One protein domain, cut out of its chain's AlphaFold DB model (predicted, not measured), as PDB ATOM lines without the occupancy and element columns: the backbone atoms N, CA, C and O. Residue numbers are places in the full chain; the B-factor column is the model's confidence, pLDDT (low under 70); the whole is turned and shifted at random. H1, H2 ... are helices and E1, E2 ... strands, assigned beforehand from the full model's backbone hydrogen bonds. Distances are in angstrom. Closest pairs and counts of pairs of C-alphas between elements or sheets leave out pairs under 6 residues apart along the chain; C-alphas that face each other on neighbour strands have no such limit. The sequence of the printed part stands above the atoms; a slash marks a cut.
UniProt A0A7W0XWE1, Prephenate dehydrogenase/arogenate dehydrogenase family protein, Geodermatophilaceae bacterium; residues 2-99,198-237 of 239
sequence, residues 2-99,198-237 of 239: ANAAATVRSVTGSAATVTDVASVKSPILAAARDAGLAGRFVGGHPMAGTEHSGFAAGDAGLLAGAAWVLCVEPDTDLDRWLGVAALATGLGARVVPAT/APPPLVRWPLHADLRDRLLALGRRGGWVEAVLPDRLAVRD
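This is residues 2 to 99 and 198 to 237 of the 239 residues of the protein "Prephenate dehydrogenase/arogenate dehydrogenase family protein" of Geodermatophilaceae bacterium (UniProt A0A7W0XWE1). Two small three-stranded sheets come together at their edge strands E3 and E5; H3 packs on both sheets where they meet, and H4 packs chiefly on E3. Beyond the E1 side of the first sheet, H1 and H2 make one end of the longest axis, while E4 lies toward its other end; residues 51 to 59 stick out as a loop. The printed part has 138 residues, with four named helices and six named strands in the order H1 H2 E1 E2 H3 E3 E4 H4 E5 E6, of the mixed class. The sheet E1 E2 E3 is mixed, and the sheet E4 E6 E5 is antiparallel. The whole is compact, with a radius of gyration of the C-alphas of 15.1 A and spans of 43 by 39 by 24 A.

Begin with the first sheet: E1 is residues 44 to 46, 6.7 A long, E2 is residues 67 to 71, 12.7 A, and E3 is residues 94 to 98, 12.8 A. Find C-alpha 67 at (42.305, -19.350, 34.213), where E2 begins. H3, the longest helix, is residues 78 to 90 and runs 17.6 A. In the second sheet E4 is residues 202 to 206, 13.5 A, E5 is residues 224 to 229, 14.3 A, and E6 is residues 232 to 236, 13.1 A, ending at C-alpha 236, (43.122, -21.374, 22.009). H4, residues 211 to 220, measures 14.3 A. H1, residues 2 to 11, runs 14.8 A from C-alpha 2 at (47.391, 3.335, 47.629), and H2, residues 26 to 34, measures 12.3 A.

Look first at the hairpin E1 and E2, antiparallel at 172 degrees, where N 45 and O 69 are 2.9 A apart, within hydrogen-bond range. On the other side of E2, E3 is parallel at 34 degrees, with N 68 and O 94 at 2.8 A. E2, H3 and E3 form a strand-helix-strand unit, two parallel neighbour strands with a helix between them in the chain, its crossover right-handed. H3 is on this sheet at a height of 9.7 A, over E2 and E3 and along the strands, making two layers, a helix layer on one face of a sheet. H4 is on the same face, only just over none of the strands, with 2 of its C-alphas falling on E3; the closest C-alphas of H4 and E3, those of Gly 219 and Pro 97, are 5.0 A apart. Now step from E3 to E5: their closest C-alphas, those of Val 96 and Trp 224, are 4.6 A apart. E5 and E6 form a hairpin, antiparallel at 156 degrees, with N 226 and O 234 at 2.8 A. E4 and E6 are antiparallel at 151 degrees, with N 203 and O 235 at 2.8 A. E4, H4 and E5 form a split strand-helix-strand unit, with E6 between the strands in the sheet and a right-handed crossover. H3 and H4 are on the same face of this sheet, again two layers; the closest C-alphas of H3 and E5, those of Ala 86 and Val 228, are 5.2 A apart. H1 and H2 touch at a steep tilt of 49 degrees, closest at the C-alphas of Ala 2 and Ala 31, 5.2 A. In H1, H2, H3 and H4 every O i to N i+4 pair is within hydrogen-bond range.

The two C-alphas farthest apart, those of Ser 10 and Ala 198, are 45.0 A apart. Residues 100 to 197 are not printed, and C-alphas 99 and 198 are 24.0 A apart across the cut. The links H1 to H2 and E1 to E2 are long; residues 51 to 59 of the second stand free. Mean pLDDT of the printed part is 94.3, and residues 2 and 51 are under 70.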
ATOM      1  N   ALA A   2      46.398   2.312  48.013       62.28
ATOM      2  CA  ALA A   2      47.391   3.335  47.629       62.28
ATOM      3  C   ALA A   2      48.771   3.203  48.324       62.28
ATOM      4  O   ALA A   2      49.807   3.316  47.676       62.28
ATOM      5  N   ASN A   3      48.797   2.863  49.620       75.56
ATOM      6  CA  ASN A   3      50.050   2.679  50.370       75.56
ATOM      7  C   ASN A   3      50.901   1.488  49.865       75.56
ATOM      8  O   ASN A   3      52.129   1.552  49.838       75.56
ATOM      9  N   ALA A   4      50.265   0.408  49.396       85.56
ATOM     10  CA  ALA A   4      50.980  -0.771  48.907       85.56
ATOM     11  C   ALA A   4      51.698  -0.493  47.577       85.56
ATOM     12  O   ALA A   4      52.878  -0.804  47.446       85.56
ATOM     13  N   ALA A   5      51.027   0.150  46.616       90.06
ATOM     14  CA  ALA A   5      51.629   0.488  45.325       90.06
ATOM     15  C   ALA A   5      52.802   1.477  45.480       90.06
ATOM     16  O   ALA A   5      53.859   1.284  44.878       90.06
ATOM     17  N   ALA A   6      52.660   2.482  46.351       90.81
ATOM     18  CA  ALA A   6      53.741   3.413  46.675       90.81
ATOM     19  C   ALA A   6      54.942   2.711  47.338       90.81
ATOM     20  O   ALA A   6      56.091   2.981  46.986       90.81
ATOM     21  N   THR A   7      54.685   1.759  48.241       94.00
ATOM     22  CA  THR A   7      55.737   0.938  48.862       94.00
ATOM     23  C   THR A   7      56.454   0.080  47.820       94.00
ATOM     24  O   THR A   7      57.678   0.074  47.761       94.00
ATOM     25  N   VAL A   8      55.718  -0.591  46.926       94.00
ATOM     26  CA  VAL A   8      56.323  -1.358  45.823       94.00
ATOM     27  C   VAL A   8      57.180  -0.448  44.943       94.00
ATOM     28  O   VAL A   8      58.287  -0.831  44.567       94.00
ATOM     29  N   ARG A   9      56.720   0.774  44.642       92.94
ATOM     30  CA  ARG A   9      57.498   1.757  43.876       92.94
ATOM     31  C   ARG A   9      58.827   2.097  44.548       92.94
ATOM     32  O   ARG A   9      59.826   2.156  43.837       92.94
ATOM     33  N   SER A  10      58.849   2.306  45.866       94.50
ATOM     34  CA  SER A  10      60.056   2.733  46.586       94.50
ATOM     35  C   SER A  10      61.109   1.632  46.739       94.50
ATOM     36  O   SER A  10      62.293   1.948  46.820       94.50
ATOM     37  N   VAL A  11      60.707   0.356  46.731       95.50
ATOM     38  CA  VAL A  11      61.619  -0.787  46.942       95.50
ATOM     39  C   VAL A  11      62.012  -1.534  45.661       95.50
ATOM     40  O   VAL A  11      62.810  -2.466  45.723       95.50
ATOM     41  N   THR A  12      61.481  -1.156  44.489       95.56
ATOM     42  CA  THR A  12      61.754  -1.844  43.209       95.56
ATOM     43  C   THR A  12      62.361  -0.923  42.146       95.56
ATOM     44  O   THR A  12      61.823   0.139  41.820       95.56
ATOM     45  N   GLY A  13      63.460  -1.364  41.522       93.44
ATOM     46  CA  GLY A  13      64.133  -0.633  40.438       93.44
ATOM     47  C   GLY A  13      63.284  -0.515  39.165       93.44
ATOM     48  O   GLY A  13      62.450  -1.376  38.894       93.44
ATOM     49  N   SER A  14      63.482   0.538  38.364       91.56
ATOM     50  CA  SER A  14      62.661   0.879  37.176       91.56
ATOM     51  C   SER A  14      62.528  -0.244  36.136       91.56
ATOM     52  O   SER A  14      61.503  -0.333  35.460       91.56
ATOM     53  N   ALA A  15      63.514  -1.138  36.053       94.00
ATOM     54  CA  ALA A  15      63.480  -2.305  35.176       94.00
ATOM     55  C   ALA A  15      62.509  -3.409  35.646       94.00
ATOM     56  O   ALA A  15      62.023  -4.174  34.818       94.00
ATOM     57  N   ALA A  16      62.170  -3.485  36.938       96.06
ATOM     58  CA  ALA A  16      61.327  -4.550  37.484       96.06
ATOM     59  C   ALA A  16      59.902  -4.516  36.910       96.06
ATOM     60  O   ALA A  16      59.274  -3.460  36.884       96.06
ATOM     61  N   THR A  17      59.391  -5.671  36.482       97.75
ATOM     62  CA  THR A  17      57.970  -5.853  36.150       97.75
ATOM     63  C   THR A  17      57.198  -6.168  37.423       97.75
ATOM     64  O   THR A  17      57.631  -6.992  38.225       97.75
ATOM     65  N   VAL A  18      56.058  -5.509  37.607       97.25
ATOM     66  CA  VAL A  18      55.172  -5.693  38.756       97.25
ATOM     67  C   VAL A  18      53.867  -6.313  38.269       97.25
ATOM     68  O   VAL A  18      53.280  -5.836  37.304       97.25
ATOM     69  N   THR A  19      53.398  -7.350  38.953       98.00
ATOM     70  CA  THR A  19      52.067  -7.931  38.750       98.00
ATOM     71  C   THR A  19      51.383  -8.126  40.098       98.00
ATOM     72  O   THR A  19      52.037  -8.062  41.141       98.00
ATOM     73  N   ASP A  20      50.072  -8.320  40.086       96.94
ATOM     74  CA  ASP A  20      49.276  -8.630  41.266       96.94
ATOM     75  C   ASP A  20      48.441  -9.899  41.045       96.94
ATOM     76  O   ASP A  20      48.456 -10.516  39.980       96.94
ATOM     77  N   VAL A  21      47.737 -10.302  42.097       96.31
ATOM     78  CA  VAL A  21      46.826 -11.453  42.091       96.31
ATOM     79  C   VAL A  21      45.497 -11.112  42.769       96.31
ATOM     80  O   VAL A  21      44.795 -12.009  43.232       96.31
ATOM     81  N   ALA A  22      45.163  -9.821  42.906       94.94
ATOM     82  CA  ALA A  22      43.939  -9.408  43.588       94.94
ATOM     83  C   ALA A  22      42.703  -9.945  42.852       94.94
ATOM     84  O   ALA A  22      42.774 -10.285  41.675       94.94
ATOM     85  N   SER A  23      41.534  -9.953  43.488       94.94
ATOM     86  CA  SER A  23      40.291 -10.418  42.852       94.94
ATOM     87  C   SER A  23      39.550  -9.352  42.042       94.94
ATOM     88  O   SER A  23      38.684  -9.696  41.250       94.94
ATOM     89  N   VAL A  24      39.908  -8.071  42.190       97.38
ATOM     90  CA  VAL A  24      39.317  -6.919  41.475       97.38
ATOM     91  C   VAL A  24      40.446  -6.105  40.850       97.38
ATOM     92  O   VAL A  24      41.502  -5.973  41.467       97.38
ATOM     93  N   LYS A  25      40.299  -5.646  39.606       98.00
ATOM     94  CA  LYS A  25      41.403  -5.066  38.822       98.00
ATOM     95  C   LYS A  25      41.373  -3.552  38.744       98.00
ATOM     96  O   LYS A  25      42.427  -2.943  38.910       98.00
ATOM     97  N   SER A  26      40.216  -2.930  38.549       97.81
ATOM     98  CA  SER A  26      40.129  -1.484  38.301       97.81
ATOM     99  C   SER A  26      40.717  -0.643  39.446       97.81
ATOM    100  O   SER A  26      41.549   0.226  39.170       97.81
ATOM    101  N   PRO A  27      40.427  -0.927  40.737       96.75
ATOM    102  CA  PRO A  27      41.037  -0.192  41.845       96.75
ATOM    103  C   PRO A  27      42.551  -0.416  41.972       96.75
ATOM    104  O   PRO A  27      43.274   0.477  42.418       96.75
ATOM    105  N   ILE A  28      43.049  -1.596  41.585       96.38
ATOM    106  CA  ILE A  28      44.484  -1.905  41.624       96.38
ATOM    107  C   ILE A  28      45.216  -1.179  40.502       96.38
ATOM    108  O   ILE A  28      46.259  -0.574  40.745       96.38
ATOM    109  N   LEU A  29      44.654  -1.189  39.293       96.94
ATOM    110  CA  LEU A  29      45.182  -0.446  38.156       96.94
ATOM    111  C   LEU A  29      45.256   1.054  38.468       96.94
ATOM    112  O   LEU A  29      46.285   1.675  38.207       96.94
ATOM    113  N   ALA A  30      44.210   1.621  39.077       96.44
ATOM    114  CA  ALA A  30      44.209   3.011  39.529       96.44
ATOM    115  C   ALA A  30      45.337   3.277  40.539       96.44
ATOM    116  O   ALA A  30      46.167   4.156  40.318       96.44
ATOM    117  N   ALA A  31      45.459   2.448  41.583       95.81
ATOM    118  CA  ALA A  31      46.526   2.586  42.575       95.81
ATOM    119  C   ALA A  31      47.937   2.450  41.967       95.81
ATOM    120  O   ALA A  31      48.867   3.137  42.391       95.81
ATOM    121  N   ALA A  32      48.115   1.576  40.972       95.88
ATOM    122  CA  ALA A  32      49.373   1.429  40.251       95.88
ATOM    123  C   ALA A  32      49.691   2.671  39.401       95.88
ATOM    124  O   ALA A  32      50.838   3.127  39.398       95.88
ATOM    125  N   ARG A  33      48.696   3.245  38.712       95.69
ATOM    126  CA  ARG A  33      48.849   4.493  37.949       95.69
ATOM    127  C   ARG A  33      49.217   5.663  38.862       95.69
ATOM    128  O   ARG A  33      50.221   6.321  38.593       95.69
ATOM    129  N   ASP A  34      48.513   5.834  39.977       96.00
ATOM    130  CA  ASP A  34      48.775   6.896  40.961       96.00
ATOM    131  C   ASP A  34      50.183   6.798  41.571       96.00
ATOM    132  O   ASP A  34      50.846   7.806  41.812       96.00
ATOM    133  N   ALA A  35      50.687   5.577  41.772       95.06
ATOM    134  CA  ALA A  35      52.045   5.329  42.260       95.06
ATOM    135  C   ALA A  35      53.136   5.447  41.172       95.06
ATOM    136  O   ALA A  35      54.312   5.162  41.431       95.06
ATOM    137  N   GLY A  36      52.775   5.810  39.936       94.06
ATOM    138  CA  GLY A  36      53.699   5.909  38.807       94.06
ATOM    139  C   GLY A  36      54.242   4.556  38.338       94.06
ATOM    140  O   GLY A  36      55.364   4.475  37.838       94.06
ATOM    141  N   LEU A  37      53.498   3.464  38.535       94.94
ATOM    142  CA  LEU A  37      53.879   2.111  38.110       94.94
ATOM    143  C   LEU A  37      53.328   1.720  36.734       94.94
ATOM    144  O   LEU A  37      53.719   0.666  36.245       94.94
ATOM    145  N   ALA A  38      52.478   2.543  36.107       89.06
ATOM    146  CA  ALA A  38      51.738   2.213  34.881       89.06
ATOM    147  C   ALA A  38      52.588   1.508  33.803       89.06
ATOM    148  O   ALA A  38      52.277   0.390  33.409       89.06
ATOM    149  N   GLY A  39      53.733   2.087  33.420       90.94
ATOM    150  CA  GLY A  39      54.617   1.529  32.382       90.94
ATOM    151  C   GLY A  39      55.390   0.259  32.767       90.94
ATOM    152  O   GLY A  39      56.200  -0.222  31.983       90.94
ATOM    153  N   ARG A  40      55.207  -0.273  33.982       95.31
ATOM    154  CA  ARG A  40      55.828  -1.533  34.422       95.31
ATOM    155  C   ARG A  40      54.886  -2.468  35.179       95.31
ATOM    156  O   ARG A  40      55.355  -3.433  35.782       95.31
ATOM    157  N   PHE A  41      53.589  -2.175  35.168       97.50
ATOM    158  CA  PHE A  41      52.568  -2.936  35.873       97.50
ATOM    159  C   PHE A  41      51.727  -3.766  34.897       97.50
ATOM    160  O   PHE A  41      51.268  -3.257  33.879       97.50
ATOM    161  N   VAL A  42      51.502  -5.034  35.233       98.44
ATOM    162  CA  VAL A  42      50.613  -5.956  34.516       98.44
ATOM    163  C   VAL A  42      49.643  -6.542  35.535       98.44
ATOM    164  O   VAL A  42      50.033  -7.386  36.338       98.44
ATOM    165  N   GLY A  43      48.392  -6.084  35.532       98.19
ATOM    166  CA  GLY A  43      47.372  -6.594  36.454       98.19
ATOM    167  C   GLY A  43      47.076  -8.073  36.207       98.19
ATOM    168  O   GLY A  43      47.008  -8.501  35.056       98.19
ATOM    169  N   GLY A  44      46.904  -8.848  37.273       98.12
ATOM    170  CA  GLY A  44      46.715 -10.290  37.225       98.12
ATOM    171  C   GLY A  44      45.630 -10.784  38.181       98.12
ATOM    172  O   GLY A  44      45.405 -10.226  39.254       98.12
ATOM    173  N   HIS A  45      44.932 -11.850  37.797       98.19
ATOM    174  CA  HIS A  45      44.021 -12.571  38.687       98.19
ATOM    175  C   HIS A  45      43.976 -14.064  38.333       98.19
ATOM    176  O   HIS A  45      43.325 -14.441  37.351       98.19
ATOM    177  N   PRO A  46      44.648 -14.933  39.107       97.00
ATOM    178  CA  PRO A  46      44.457 -16.368  38.991       97.00
ATOM    179  C   PRO A  46      43.095 -16.759  39.579       97.00
ATOM    180  O   PRO A  46      42.846 -16.601  40.772       97.00
ATOM    181  N   MET A  47      42.228 -17.339  38.753       95.12
ATOM    182  CA  MET A  47      40.951 -17.943  39.148       95.12
ATOM    183  C   MET A  47      41.189 -19.320  39.787       95.12
ATOM    184  O   MET A  47      40.698 -20.340  39.309       95.12
ATOM    185  N   ALA A  48      41.998 -19.333  40.844       89.12
ATOM    186  CA  ALA A  48      42.456 -20.521  41.562       89.12
ATOM    187  C   ALA A  48      42.069 -20.483  43.052       89.12
ATOM    188  O   ALA A  48      42.656 -21.180  43.875       89.12
ATOM    189  N   GLY A  49      41.111 -19.625  43.418       77.38
ATOM    190  CA  GLY A  49      40.660 -19.487  44.799       77.38
ATOM    191  C   GLY A  49      40.080 -20.793  45.343       77.38
ATOM    192  O   GLY A  49      39.259 -21.436  44.690       77.38
ATOM    193  N   THR A  50      40.485 -21.144  46.562       72.50
ATOM    194  CA  THR A  50      39.857 -22.192  47.375       72.50
ATOM    195  C   THR A  50      39.208 -21.548  48.598       72.50
ATOM    196  O   THR A  50      39.440 -20.378  48.899       72.50
ATOM    197  N   GLU A  51      38.397 -22.301  49.332       69.50
ATOM    198  CA  GLU A  51      37.878 -21.894  50.642       69.50
ATOM    199  C   GLU A  51      38.956 -21.833  51.748       69.50
ATOM    200  O   GLU A  51      38.651 -21.459  52.882       69.50
ATOM    201  N   HIS A  52      40.208 -22.190  51.444       74.06
ATOM    202  CA  HIS A  52      41.319 -22.234  52.391       74.06
ATOM    203  C   HIS A  52      42.281 -21.052  52.203       74.06
ATOM    204  O   HIS A  52      42.549 -20.608  51.090       74.06
ATOM    205  N   SER A  53      42.834 -20.562  53.315       75.50
ATOM    206  CA  SER A  53      43.716 -19.389  53.361       75.50
ATOM    207  C   SER A  53      44.983 -19.662  54.177       75.50
ATOM    208  O   SER A  53      45.008 -20.535  55.044       75.50
ATOM    209  N   GLY A  54      46.021 -18.853  53.947       80.69
ATOM    210  CA  GLY A  54      47.294 -18.909  54.674       80.69
ATOM    211  C   GLY A  54      48.355 -19.782  53.998       80.69
ATOM    212  O   GLY A  54      48.085 -20.489  53.035       80.69
ATOM    213  N   PHE A  55      49.590 -19.730  54.509       86.38
ATOM    214  CA  PHE A  55      50.744 -20.402  53.894       86.38
ATOM    215  C   PHE A  55      50.559 -21.921  53.749       86.38
ATOM    216  O   PHE A  55      50.937 -22.496  52.734       86.38
ATOM    217  N   ALA A  56      49.929 -22.565  54.735       88.69
ATOM    218  CA  ALA A  56      49.671 -24.005  54.721       88.69
ATOM    219  C   ALA A  56      48.663 -24.449  53.643       88.69
ATOM    220  O   ALA A  56      48.602 -25.633  53.337       88.69
ATOM    221  N   ALA A  57      47.889 -23.519  53.071       85.75
ATOM    222  CA  ALA A  57      46.979 -23.789  51.960       85.75
ATOM    223  C   ALA A  57      47.678 -23.733  50.585       85.75
ATOM    224  O   ALA A  57      47.021 -23.888  49.558       85.75
ATOM    225  N   GLY A  58      48.992 -23.475  50.547       88.19
ATOM    226  CA  GLY A  58      49.769 -23.465  49.313       88.19
ATOM    227  C   GLY A  58      49.860 -24.853  48.684       88.19
ATOM    228  O   GLY A  58      50.199 -25.824  49.354       88.19
ATOM    229  N   ASP A  59      49.606 -24.925  47.379       89.88
ATOM    230  CA  ASP A  59      49.666 -26.158  46.596       89.88
ATOM    231  C   ASP A  59      50.441 -25.922  45.291       89.88
ATOM    232  O   ASP A  59      50.260 -24.906  44.615       89.88
ATOM    233  N   ALA A  60      51.331 -26.855  44.939       90.75
ATOM    234  CA  ALA A  60      52.193 -26.728  43.761       90.75
ATOM    235  C   ALA A  60      51.423 -26.843  42.431       90.75
ATOM    236  O   ALA A  60      51.897 -26.363  41.403       90.75
ATOM    237  N   GLY A  61      50.248 -27.470  42.446       91.69
ATOM    238  CA  GLY A  61      49.339 -27.613  41.315       91.69
ATOM    239  C   GLY A  61      48.212 -26.581  41.287       91.69
ATOM    240  O   GLY A  61      47.409 -26.624  40.359       91.69
ATOM    241  N   LEU A  62      48.154 -25.639  42.239       92.69
ATOM    242  CA  LEU A  62      47.046 -24.683  42.405       92.69
ATOM    243  C   LEU A  62      46.670 -23.946  41.109       92.69
ATOM    244  O   LEU A  62      45.504 -23.656  40.857       92.69
ATOM    245  N   LEU A  63      47.671 -23.632  40.288       95.38
ATOM    246  CA  LEU A  63      47.518 -22.838  39.071       95.38
ATOM    247  C   LEU A  63      47.345 -23.689  37.806       95.38
ATOM    248  O   LEU A  63      46.984 -23.154  36.755       95.38
ATOM    249  N   ALA A  64      47.572 -25.001  37.886       95.31
ATOM    250  CA  ALA A  64      47.515 -25.889  36.736       95.31
ATOM    251  C   ALA A  64      46.082 -25.961  36.185       95.31
ATOM    252  O   ALA A  64      45.136 -26.342  36.872       95.31
ATOM    253  N   GLY A  65      45.903 -25.561  34.926       94.44
ATOM    254  CA  GLY A  65      44.599 -25.487  34.269       94.44
ATOM    255  C   GLY A  65      43.697 -24.344  34.753       94.44
ATOM    256  O   GLY A  65      42.637 -24.120  34.156       94.44
ATOM    257  N   ALA A  66      44.091 -23.576  35.773       96.19
ATOM    258  CA  ALA A  66      43.338 -22.411  36.222       96.19
ATOM    259  C   ALA A  66      43.358 -21.320  35.144       96.19
ATOM    260  O   ALA A  66      44.349 -21.146  34.433       96.19
ATOM    261  N   ALA A  67      42.262 -20.577  35.000       97.19
ATOM    262  CA  ALA A  67      42.305 -19.350  34.213       97.19
ATOM    263  C   ALA A  67      43.103 -18.300  34.994       97.19
ATOM    264  O   ALA A  67      42.869 -18.120  36.185       97.19
ATOM    265  N   TRP A  68      44.017 -17.595  34.340       98.31
ATOM    266  CA  TRP A  68      44.701 -16.440  34.905       98.31
ATOM    267  C   TRP A  68      44.425 -15.244  34.012       98.31
ATOM    268  O   TRP A  68      44.912 -15.170  32.885       98.31
ATOM    269  N   VAL A  69      43.621 -14.306  34.500       98.62
ATOM    270  CA  VAL A  69      43.347 -13.088  33.744       98.62
ATOM    271  C   VAL A  69      44.557 -12.173  33.821       98.62
ATOM    272  O   VAL A  69      44.995 -11.858  34.925       98.62
ATOM    273  N   LEU A  70      45.085 -11.748  32.674       98.75
ATOM    274  CA  LEU A  70      46.117 -10.715  32.613       98.75
ATOM    275  C   LEU A  70      45.572  -9.478  31.913       98.75
ATOM    276  O   LEU A  70      45.133  -9.544  30.762       98.75
ATOM    277  N   CYS A  71      45.625  -8.348  32.613       98.50
ATOM    278  CA  CYS A  71      45.085  -7.095  32.123       98.50
ATOM    279  C   CYS A  71      45.920  -6.540  30.968       98.50
ATOM    280  O   CYS A  71      47.145  -6.452  31.064       98.50
ATOM    281  N   VAL A  72      45.239  -6.142  29.897       97.81
ATOM    282  CA  VAL A  72      45.818  -5.455  28.745       97.81
ATOM    283  C   VAL A  72      45.110  -4.116  28.584       97.81
ATOM    284  O   VAL A  72      43.963  -4.053  28.157       97.81
ATOM    285  N   GLU A  73      45.813  -3.042  28.911       97.06
ATOM    286  CA  GLU A  73      45.353  -1.660  28.795       97.06
ATOM    287  C   GLU A  73      46.024  -0.960  27.596       97.06
ATOM    288  O   GLU A  73      47.045  -1.443  27.083       97.06
ATOM    289  N   PRO A  74      45.507   0.199  27.139       94.44
ATOM    290  CA  PRO A  74      46.134   0.968  26.060       94.44
ATOM    291  C   PRO A  74      47.598   1.350  26.334       94.44
ATOM    292  O   PRO A  74      48.395   1.446  25.402       94.44
ATOM    293  N   ASP A  75      47.953   1.543  27.605       92.38
ATOM    294  CA  ASP A  75      49.290   1.895  28.089       92.38
ATOM    295  C   ASP A  75      50.109   0.689  28.586       92.38
ATOM    296  O   ASP A  75      51.240   0.867  29.036       92.38
ATOM    297  N   THR A  76      49.589  -0.543  28.486       96.00
ATOM    298  CA  THR A  76      50.338  -1.742  28.885       96.00
ATOM    299  C   THR A  76      51.530  -1.981  27.960       96.00
ATOM    300  O   THR A  76      51.368  -2.132  26.744       96.00
ATOM    301  N   ASP A  77      52.714  -2.084  28.560       96.44
ATOM    302  CA  ASP A  77      53.937  -2.578  27.929       96.44
ATOM    303  C   ASP A  77      53.784  -4.079  27.616       96.44
ATOM    304  O   ASP A  77      53.696  -4.919  28.519       96.44
ATOM    305  N   LEU A  78      53.705  -4.409  26.323       96.25
ATOM    306  CA  LEU A  78      53.430  -5.773  25.875       96.25
ATOM    307  C   LEU A  78      54.598  -6.730  26.117       96.25
ATOM    308  O   LEU A  78      54.342  -7.911  26.328       96.25
ATOM    309  N   ASP A  79      55.844  -6.260  26.167       96.12
ATOM    310  CA  ASP A  79      56.982  -7.139  26.462       96.12
ATOM    311  C   ASP A  79      56.919  -7.613  27.916       96.12
ATOM    312  O   ASP A  79      57.123  -8.791  28.229       96.12
ATOM    313  N   ARG A  80      56.532  -6.711  28.824       97.75
ATOM    314  CA  ARG A  80      56.276  -7.062  30.226       97.75
ATOM    315  C   ARG A  80      55.067  -7.970  30.370       97.75
ATOM    316  O   ARG A  80      55.125  -8.922  31.149       97.75
ATOM    317  N   TRP A  81      53.998  -7.702  29.621       98.25
ATOM    318  CA  TRP A  81      52.818  -8.565  29.596       98.25
ATOM    319  C   TRP A  81      53.175  -9.983  29.142       98.25
ATOM    320  O   TRP A  81      52.817 -10.945  29.819       98.25
ATOM    321  N   LEU A  82      53.949 -10.119  28.059       98.12
ATOM    322  CA  LEU A  82      54.438 -11.402  27.551       98.12
ATOM    323  C   LEU A  82      55.305 -12.126  28.587       98.12
ATOM    324  O   LEU A  82      55.169 -13.336  28.745       98.12
ATOM    325  N   GLY A  83      56.135 -11.400  29.341       98.25
ATOM    326  CA  GLY A  83      56.908 -11.964  30.449       98.25
ATOM    327  C   GLY A  83      56.034 -12.553  31.564       98.25
ATOM    328  O   GLY A  83      56.276 -13.673  32.014       98.25
ATOM    329  N   VAL A  84      54.982 -11.840  31.983       98.56
ATOM    330  CA  VAL A  84      54.031 -12.345  32.994       98.56
ATOM    331  C   VAL A  84      53.192 -13.500  32.438       98.56
ATOM    332  O   VAL A  84      52.960 -14.487  33.136       98.56
ATOM    333  N   ALA A  85      52.795 -13.435  31.166       98.69
ATOM    334  CA  ALA A  85      52.092 -14.524  30.496       98.69
ATOM    335  C   ALA A  85      52.958 -15.789  30.384       98.69
ATOM    336  O   ALA A  85      52.458 -16.894  30.593       98.69
ATOM    337  N   ALA A  86      54.258 -15.648  30.114       98.56
ATOM    338  CA  ALA A  86      55.202 -16.764  30.084       98.56
ATOM    339  C   ALA A  86      55.344 -17.416  31.468       98.56
ATOM    340  O   ALA A  86      55.324 -18.640  31.570       98.56
ATOM    341  N   LEU A  87      55.407 -16.611  32.537       98.12
ATOM    342  CA  LEU A  87      55.387 -17.113  33.913       98.12
ATOM    343  C   LEU A  87      54.104 -17.909  34.197       98.12
ATOM    344  O   LEU A  87      54.177 -19.055  34.630       98.12
ATOM    345  N   ALA A  88      52.936 -17.322  33.934       98.19
ATOM    346  CA  ALA A  88      51.650 -17.950  34.232       98.19
ATOM    347  C   ALA A  88      51.437 -19.249  33.432       98.19
ATOM    348  O   ALA A  88      51.069 -20.274  34.002       98.19
ATOM    349  N   THR A  89      51.725 -19.236  32.126       98.38
ATOM    350  CA  THR A  89      51.621 -20.436  31.274       98.38
ATOM    351  C   THR A  89      52.656 -21.502  31.637       98.38
ATOM    352  O   THR A  89      52.337 -22.688  31.618       98.38
ATOM    353  N   GLY A  90      53.860 -21.108  32.068       97.56
ATOM    354  CA  GLY A  90      54.875 -22.026  32.599       97.56
ATOM    355  C   GLY A  90      54.456 -22.735  33.893       97.56
ATOM    356  O   GLY A  90      54.921 -23.840  34.160       97.56
ATOM    357  N   LEU A  91      53.535 -22.140  34.661       96.56
ATOM    358  CA  LEU A  91      52.887 -22.750  35.831       96.56
ATOM    359  C   LEU A  91      51.644 -23.585  35.460       96.56
ATOM    360  O   LEU A  91      50.935 -24.073  36.337       96.56
ATOM    361  N   GLY A  92      51.361 -23.745  34.163       96.56
ATOM    362  CA  GLY A  92      50.218 -24.496  33.648       96.56
ATOM    363  C   GLY A  92      48.900 -23.720  33.623       96.56
ATOM    364  O   GLY A  92      47.863 -24.320  33.334       96.56
ATOM    365  N   ALA A  93      48.904 -22.414  33.911       97.88
ATOM    366  CA  ALA A  93      47.698 -21.596  33.855       97.88
ATOM    367  C   ALA A  93      47.320 -21.224  32.411       97.88
ATOM    368  O   ALA A  93      48.160 -21.112  31.519       97.88
ATOM    369  N   ARG A  94      46.030 -20.980  32.191       98.00
ATOM    370  CA  ARG A  94      45.463 -20.493  30.928       98.00
ATOM    371  C   ARG A  94      45.335 -18.978  30.988       98.00
ATOM    372  O   ARG A  94      44.494 -18.474  31.728       98.00
ATOM    373  N   VAL A  95      46.145 -18.246  30.227       98.69
ATOM    374  CA  VAL A  95      46.164 -16.778  30.301       98.69
ATOM    375  C   VAL A  95      45.025 -16.183  29.481       98.69
ATOM    376  O   VAL A  95      45.032 -16.260  28.255       98.69
ATOM    377  N   VAL A  96      44.053 -15.566  30.146       98.56
ATOM    378  CA  VAL A  96      42.904 -14.912  29.503       98.56
ATOM    379  C   VAL A  96      43.162 -13.403  29.460       98.56
ATOM    380  O   VAL A  96      43.205 -12.776  30.517       98.56
ATOM    381  N   PRO A  97      43.362 -12.781  28.287       98.56
ATOM    382  CA  PRO A  97      43.559 -11.337  28.220       98.56
ATOM    383  C   PRO A  97      42.227 -10.599  28.393       98.56
ATOM    384  O   PRO A  97      41.226 -10.989  27.802       98.56
ATOM    385  N   ALA A  98      42.203  -9.517  29.161       98.69
ATOM    386  CA  ALA A  98      41.033  -8.643  29.285       98.69
ATOM    387  C   ALA A  98      41.478  -7.238  29.698       98.69
ATOM    388  O   ALA A  98      42.583  -7.081  30.204       98.69
ATOM    389  N   THR A  99      40.642  -6.217  29.552       98.75
ATOM    390  CA  THR A  99      40.849  -4.973  30.317       98.75
ATOM    391  C   THR A  99      40.474  -5.184  31.788       98.75
ATOM    392  O   THR A  99      39.758  -6.128  32.138       98.75
ATOM    393  N   ALA A 198      33.768 -26.857  25.402       92.19
ATOM    394  CA  ALA A 198      34.924 -27.568  24.868       92.19
ATOM    395  C   ALA A 198      36.059 -26.578  24.532       92.19
ATOM    396  O   ALA A 198      35.778 -25.484  24.033       92.19
ATOM    397  N   PRO A 199      37.333 -26.936  24.779       93.19
ATOM    398  CA  PRO A 199      38.443 -26.058  24.446       93.19
ATOM    399  C   PRO A 199      38.464 -25.706  22.952       93.19
ATOM    400  O   PRO A 199      38.333 -26.613  22.124       93.19
ATOM    401  N   PRO A 200      38.687 -24.429  22.591       95.44
ATOM    402  CA  PRO A 200      38.864 -24.025  21.200       95.44
ATOM    403  C   PRO A 200      40.055 -24.732  20.521       95.44
ATOM    404  O   PRO A 200      40.915 -25.318  21.198       95.44
ATOM    405  N   PRO A 201      40.160 -24.686  19.181       97.25
ATOM    406  CA  PRO A 201      41.345 -25.174  18.488       97.25
ATOM    407  C   PRO A 201      42.595 -24.386  18.900       97.25
ATOM    408  O   PRO A 201      42.550 -23.184  19.164       97.25
ATOM    409  N   LEU A 202      43.731 -25.088  18.954       97.69
ATOM    410  CA  LEU A 202      45.029 -24.467  19.193       97.69
ATOM    411  C   LEU A 202      45.572 -23.896  17.881       97.69
ATOM    412  O   LEU A 202      45.748 -24.626  16.905       97.69
ATOM    413  N   VAL A 203      45.894 -22.608  17.882       97.19
ATOM    414  CA  VAL A 203      46.482 -21.893  16.748       97.19
ATOM    415  C   VAL A 203      47.733 -21.134  17.186       97.19
ATOM    416  O   VAL A 203      47.962 -20.890  18.371       97.19
ATOM    417  N   ARG A 204      48.591 -20.780  16.223       96.69
ATOM    418  CA  ARG A 204      49.825 -20.028  16.481       96.69
ATOM    419  C   ARG A 204      49.704 -18.619  15.932       96.69
ATOM    420  O   ARG A 204      49.468 -18.442  14.740       96.69
ATOM    421  N   TRP A 205      49.891 -17.633  16.795       95.75
ATOM    422  CA  TRP A 205      49.831 -16.223  16.440       95.75
ATOM    423  C   TRP A 205      51.235 -15.617  16.425       95.75
ATOM    424  O   TRP A 205      51.874 -15.604  17.474       95.75
ATOM    425  N   PRO A 206      51.738 -15.117  15.287       94.12
ATOM    426  CA  PRO A 206      52.966 -14.322  15.279       94.12
ATOM    427  C   PRO A 206      52.820 -13.062  16.145       94.12
ATOM    428  O   PRO A 206      51.721 -12.515  16.273       94.12
ATOM    429  N   LEU A 207      53.931 -12.592  16.717       91.19
ATOM    430  CA  LEU A 207      53.967 -11.314  17.429       91.19
ATOM    431  C   LEU A 207      53.966 -10.169  16.396       91.19
ATOM    432  O   LEU A 207      54.891 -10.031  15.597       91.19
ATOM    433  N   HIS A 208      52.895  -9.376  16.376       85.25
ATOM    434  CA  HIS A 208      52.669  -8.280  15.427       85.25
ATOM    435  C   HIS A 208      52.299  -6.981  16.151       85.25
ATOM    436  O   HIS A 208      51.998  -6.985  17.342       85.25
ATOM    437  N   ALA A 209      52.302  -5.859  15.425       80.62
ATOM    438  CA  ALA A 209      51.984  -4.542  15.984       80.62
ATOM    439  C   ALA A 209      50.545  -4.434  16.533       80.62
ATOM    440  O   ALA A 209      50.296  -3.649  17.442       80.62
ATOM    441  N   ASP A 210      49.613  -5.244  16.023       92.88
ATOM    442  CA  ASP A 210      48.204  -5.298  16.436       92.88
ATOM    443  C   ASP A 210      47.933  -6.296  17.580       92.88
ATOM    444  O   ASP A 210      46.779  -6.576  17.915       92.88
ATOM    445  N   LEU A 211      48.986  -6.846  18.201       94.56
ATOM    446  CA  LEU A 211      48.876  -7.905  19.206       94.56
ATOM    447  C   LEU A 211      47.926  -7.537  20.352       94.56
ATOM    448  O   LEU A 211      47.167  -8.390  20.804       94.56
ATOM    449  N   ARG A 212      47.927  -6.274  20.793       96.06
ATOM    450  CA  ARG A 212      47.034  -5.785  21.853       96.06
ATOM    451  C   ARG A 212      45.562  -6.037  21.526       96.06
ATOM    452  O   ARG A 212      44.858  -6.671  22.311       96.06
ATOM    453  N   ASP A 213      45.113  -5.569  20.367       96.44
ATOM    454  CA  ASP A 213      43.710  -5.668  19.958       96.44
ATOM    455  C   ASP A 213      43.312  -7.126  19.735       96.44
ATOM    456  O   ASP A 213      42.223  -7.551  20.123       96.44
ATOM    457  N   ARG A 214      44.234  -7.927  19.191       96.56
ATOM    458  CA  ARG A 214      44.039  -9.369  19.020       96.56
ATOM    459  C   ARG A 214      43.907 -10.103  20.349       96.56
ATOM    460  O   ARG A 214      43.039 -10.964  20.462       96.56
ATOM    461  N   LEU A 215      44.718  -9.767  21.353       98.00
ATOM    462  CA  LEU A 215      44.625 -10.341  22.699       98.00
ATOM    463  C   LEU A 215      43.283  -9.999  23.358       98.00
ATOM    464  O   LEU A 215      42.616 -10.888  23.878       98.00
ATOM    465  N   LEU A 216      42.847  -8.739  23.292       98.00
ATOM    466  CA  LEU A 216      41.544  -8.341  23.833       98.00
ATOM    467  C   LEU A 216      40.391  -9.046  23.110       98.00
ATOM    468  O   LEU A 216      39.466  -9.551  23.745       98.00
ATOM    469  N   ALA A 217      40.457  -9.142  21.781       97.50
ATOM    470  CA  ALA A 217      39.468  -9.875  21.001       97.50
ATOM    471  C   ALA A 217      39.452 -11.375  21.351       97.50
ATOM    472  O   ALA A 217      38.371 -11.954  21.450       97.50
ATOM    473  N   LEU A 218      40.621 -11.985  21.588       97.94
ATOM    474  CA  LEU A 218      40.749 -13.376  22.030       97.94
ATOM    475  C   LEU A 218      39.976 -13.615  23.329       97.94
ATOM    476  O   LEU A 218      39.121 -14.497  23.381       97.94
ATOM    477  N   GLY A 219      40.244 -12.810  24.359       97.62
ATOM    478  CA  GLY A 219      39.600 -12.959  25.663       97.62
ATOM    479  C   GLY A 219      38.091 -12.736  25.615       97.62
ATOM    480  O   GLY A 219      37.338 -13.536  26.167       97.62
ATOM    481  N   ARG A 220      37.627 -11.723  24.869       97.50
ATOM    482  CA  ARG A 220      36.190 -11.454  24.657       97.50
ATOM    483  C   ARG A 220      35.446 -12.622  24.010       97.50
ATOM    484  O   ARG A 220      34.271 -12.824  24.303       97.50
ATOM    485  N   ARG A 221      36.111 -13.396  23.146       96.38
ATOM    486  CA  ARG A 221      35.538 -14.611  22.542       96.38
ATOM    487  C   ARG A 221      35.624 -15.840  23.456       96.38
ATOM    488  O   ARG A 221      35.060 -16.876  23.122       96.38
ATOM    489  N   GLY A 222      36.292 -15.743  24.607       95.62
ATOM    490  CA  GLY A 222      36.527 -16.865  25.520       95.62
ATOM    491  C   GLY A 222      37.764 -17.698  25.173       95.62
ATOM    492  O   GLY A 222      37.889 -18.831  25.637       95.62
ATOM    493  N   GLY A 223      38.668 -17.159  24.353       97.62
ATOM    494  CA  GLY A 223      39.973 -17.748  24.077       97.62
ATOM    495  C   GLY A 223      41.023 -17.398  25.134       97.62
ATOM    496  O   GLY A 223      40.820 -16.540  25.995       97.62
ATOM    497  N   TRP A 224      42.173 -18.066  25.065       98.50
ATOM    498  CA  TRP A 224      43.288 -17.841  25.990       98.50
ATOM    499  C   TRP A 224      44.640 -18.179  25.364       98.50
ATOM    500  O   TRP A 224      44.728 -18.927  24.391       98.50
ATOM    501  N   VAL A 225      45.708 -17.646  25.947       98.56
ATOM    502  CA  VAL A 225      47.090 -18.011  25.635       98.56
ATOM    503  C   VAL A 225      47.470 -19.251  26.444       98.56
ATOM    504  O   VAL A 225      47.298 -19.293  27.664       98.56
ATOM    505  N   GLU A 226      47.960 -20.274  25.750       97.56
ATOM    506  CA  GLU A 226      48.392 -21.556  26.321       97.56
ATOM    507  C   GLU A 226      49.913 -21.610  26.495       97.56
ATOM    508  O   GLU A 226      50.396 -22.250  27.423       97.56
ATOM    509  N   ALA A 227      50.671 -20.902  25.649       98.00
ATOM    510  CA  ALA A 227      52.108 -20.712  25.828       98.00
ATOM    511  C   ALA A 227      52.619 -19.449  25.121       98.00
ATOM    512  O   ALA A 227      52.145 -19.087  24.038       98.00
ATOM    513  N   VAL A 228      53.646 -18.832  25.704       97.88
ATOM    514  CA  VAL A 228      54.455 -17.784  25.064       97.88
ATOM    515  C   VAL A 228      55.721 -18.427  24.494       97.88
ATOM    516  O   VAL A 228      56.492 -19.040  25.228       97.88
ATOM    517  N   LEU A 229      55.925 -18.319  23.180       95.81
ATOM    518  CA  LEU A 229      57.098 -18.832  22.465       95.81
ATOM    519  C   LEU A 229      57.966 -17.649  21.983       95.81
ATOM    520  O   LEU A 229      57.468 -16.524  21.940       95.81
ATOM    521  N   PRO A 230      59.238 -17.866  21.588       92.19
ATOM    522  CA  PRO A 230      60.166 -16.771  21.279       92.19
ATOM    523  C   PRO A 230      59.680 -15.750  20.238       92.19
ATOM    524  O   PRO A 230      60.006 -14.575  20.344       92.19
ATOM    525  N   ASP A 231      58.911 -16.178  19.235       92.88
ATOM    526  CA  ASP A 231      58.459 -15.341  18.115       92.88
ATOM    527  C   ASP A 231      56.937 -15.398  17.876       92.88
ATOM    528  O   ASP A 231      56.427 -14.852  16.891       92.88
ATOM    529  N   ARG A 232      56.191 -16.086  18.750       96.19
ATOM    530  CA  ARG A 232      54.754 -16.344  18.575       96.19
ATOM    531  C   ARG A 232      54.064 -16.738  19.882       96.19
ATOM    532  O   ARG A 232      54.699 -17.180  20.831       96.19
ATOM    533  N   LEU A 233      52.740 -16.674  19.898       97.88
ATOM    534  CA  LEU A 233      51.892 -17.246  20.942       97.88
ATOM    535  C   LEU A 233      51.252 -18.543  20.455       97.88
ATOM    536  O   LEU A 233      50.836 -18.637  19.300       97.88
ATOM    537  N   ALA A 234      51.134 -19.531  21.338       98.00
ATOM    538  CA  ALA A 234      50.187 -20.625  21.173       98.00
ATOM    539  C   ALA A 234      48.896 -20.230  21.897       98.00
ATOM    540  O   ALA A 234      48.916 -20.002  23.108       98.00
ATOM    541  N   VAL A 235      47.792 -20.110  21.163       98.12
ATOM    542  CA  VAL A 235      46.510 -19.648  21.705       98.12
ATOM    543  C   VAL A 235      45.387 -20.616  21.359       98.12
ATOM    544  O   VAL A 235      45.400 -21.257  20.310       98.12
ATOM    545  N   ARG A 236      44.396 -20.697  22.238       98.00
ATOM    546  CA  ARG A 236      43.122 -21.374  22.009       98.00
ATOM    547  C   ARG A 236      42.130 -20.333  21.527       98.00
ATOM    548  O   ARG A 236      41.663 -19.529  22.329       98.00
ATOM    549  N   ASP A 237      41.853 -20.329  20.229       96.56
ATOM    550  CA  ASP A 237      41.043 -19.299  19.575       96.56
ATOM    551  C   ASP A 237      39.729 -19.892  19.040       96.56
ATOM    552  O   ASP A 237      39.774 -20.791  18.199       96.56
TER     553      ASP A 237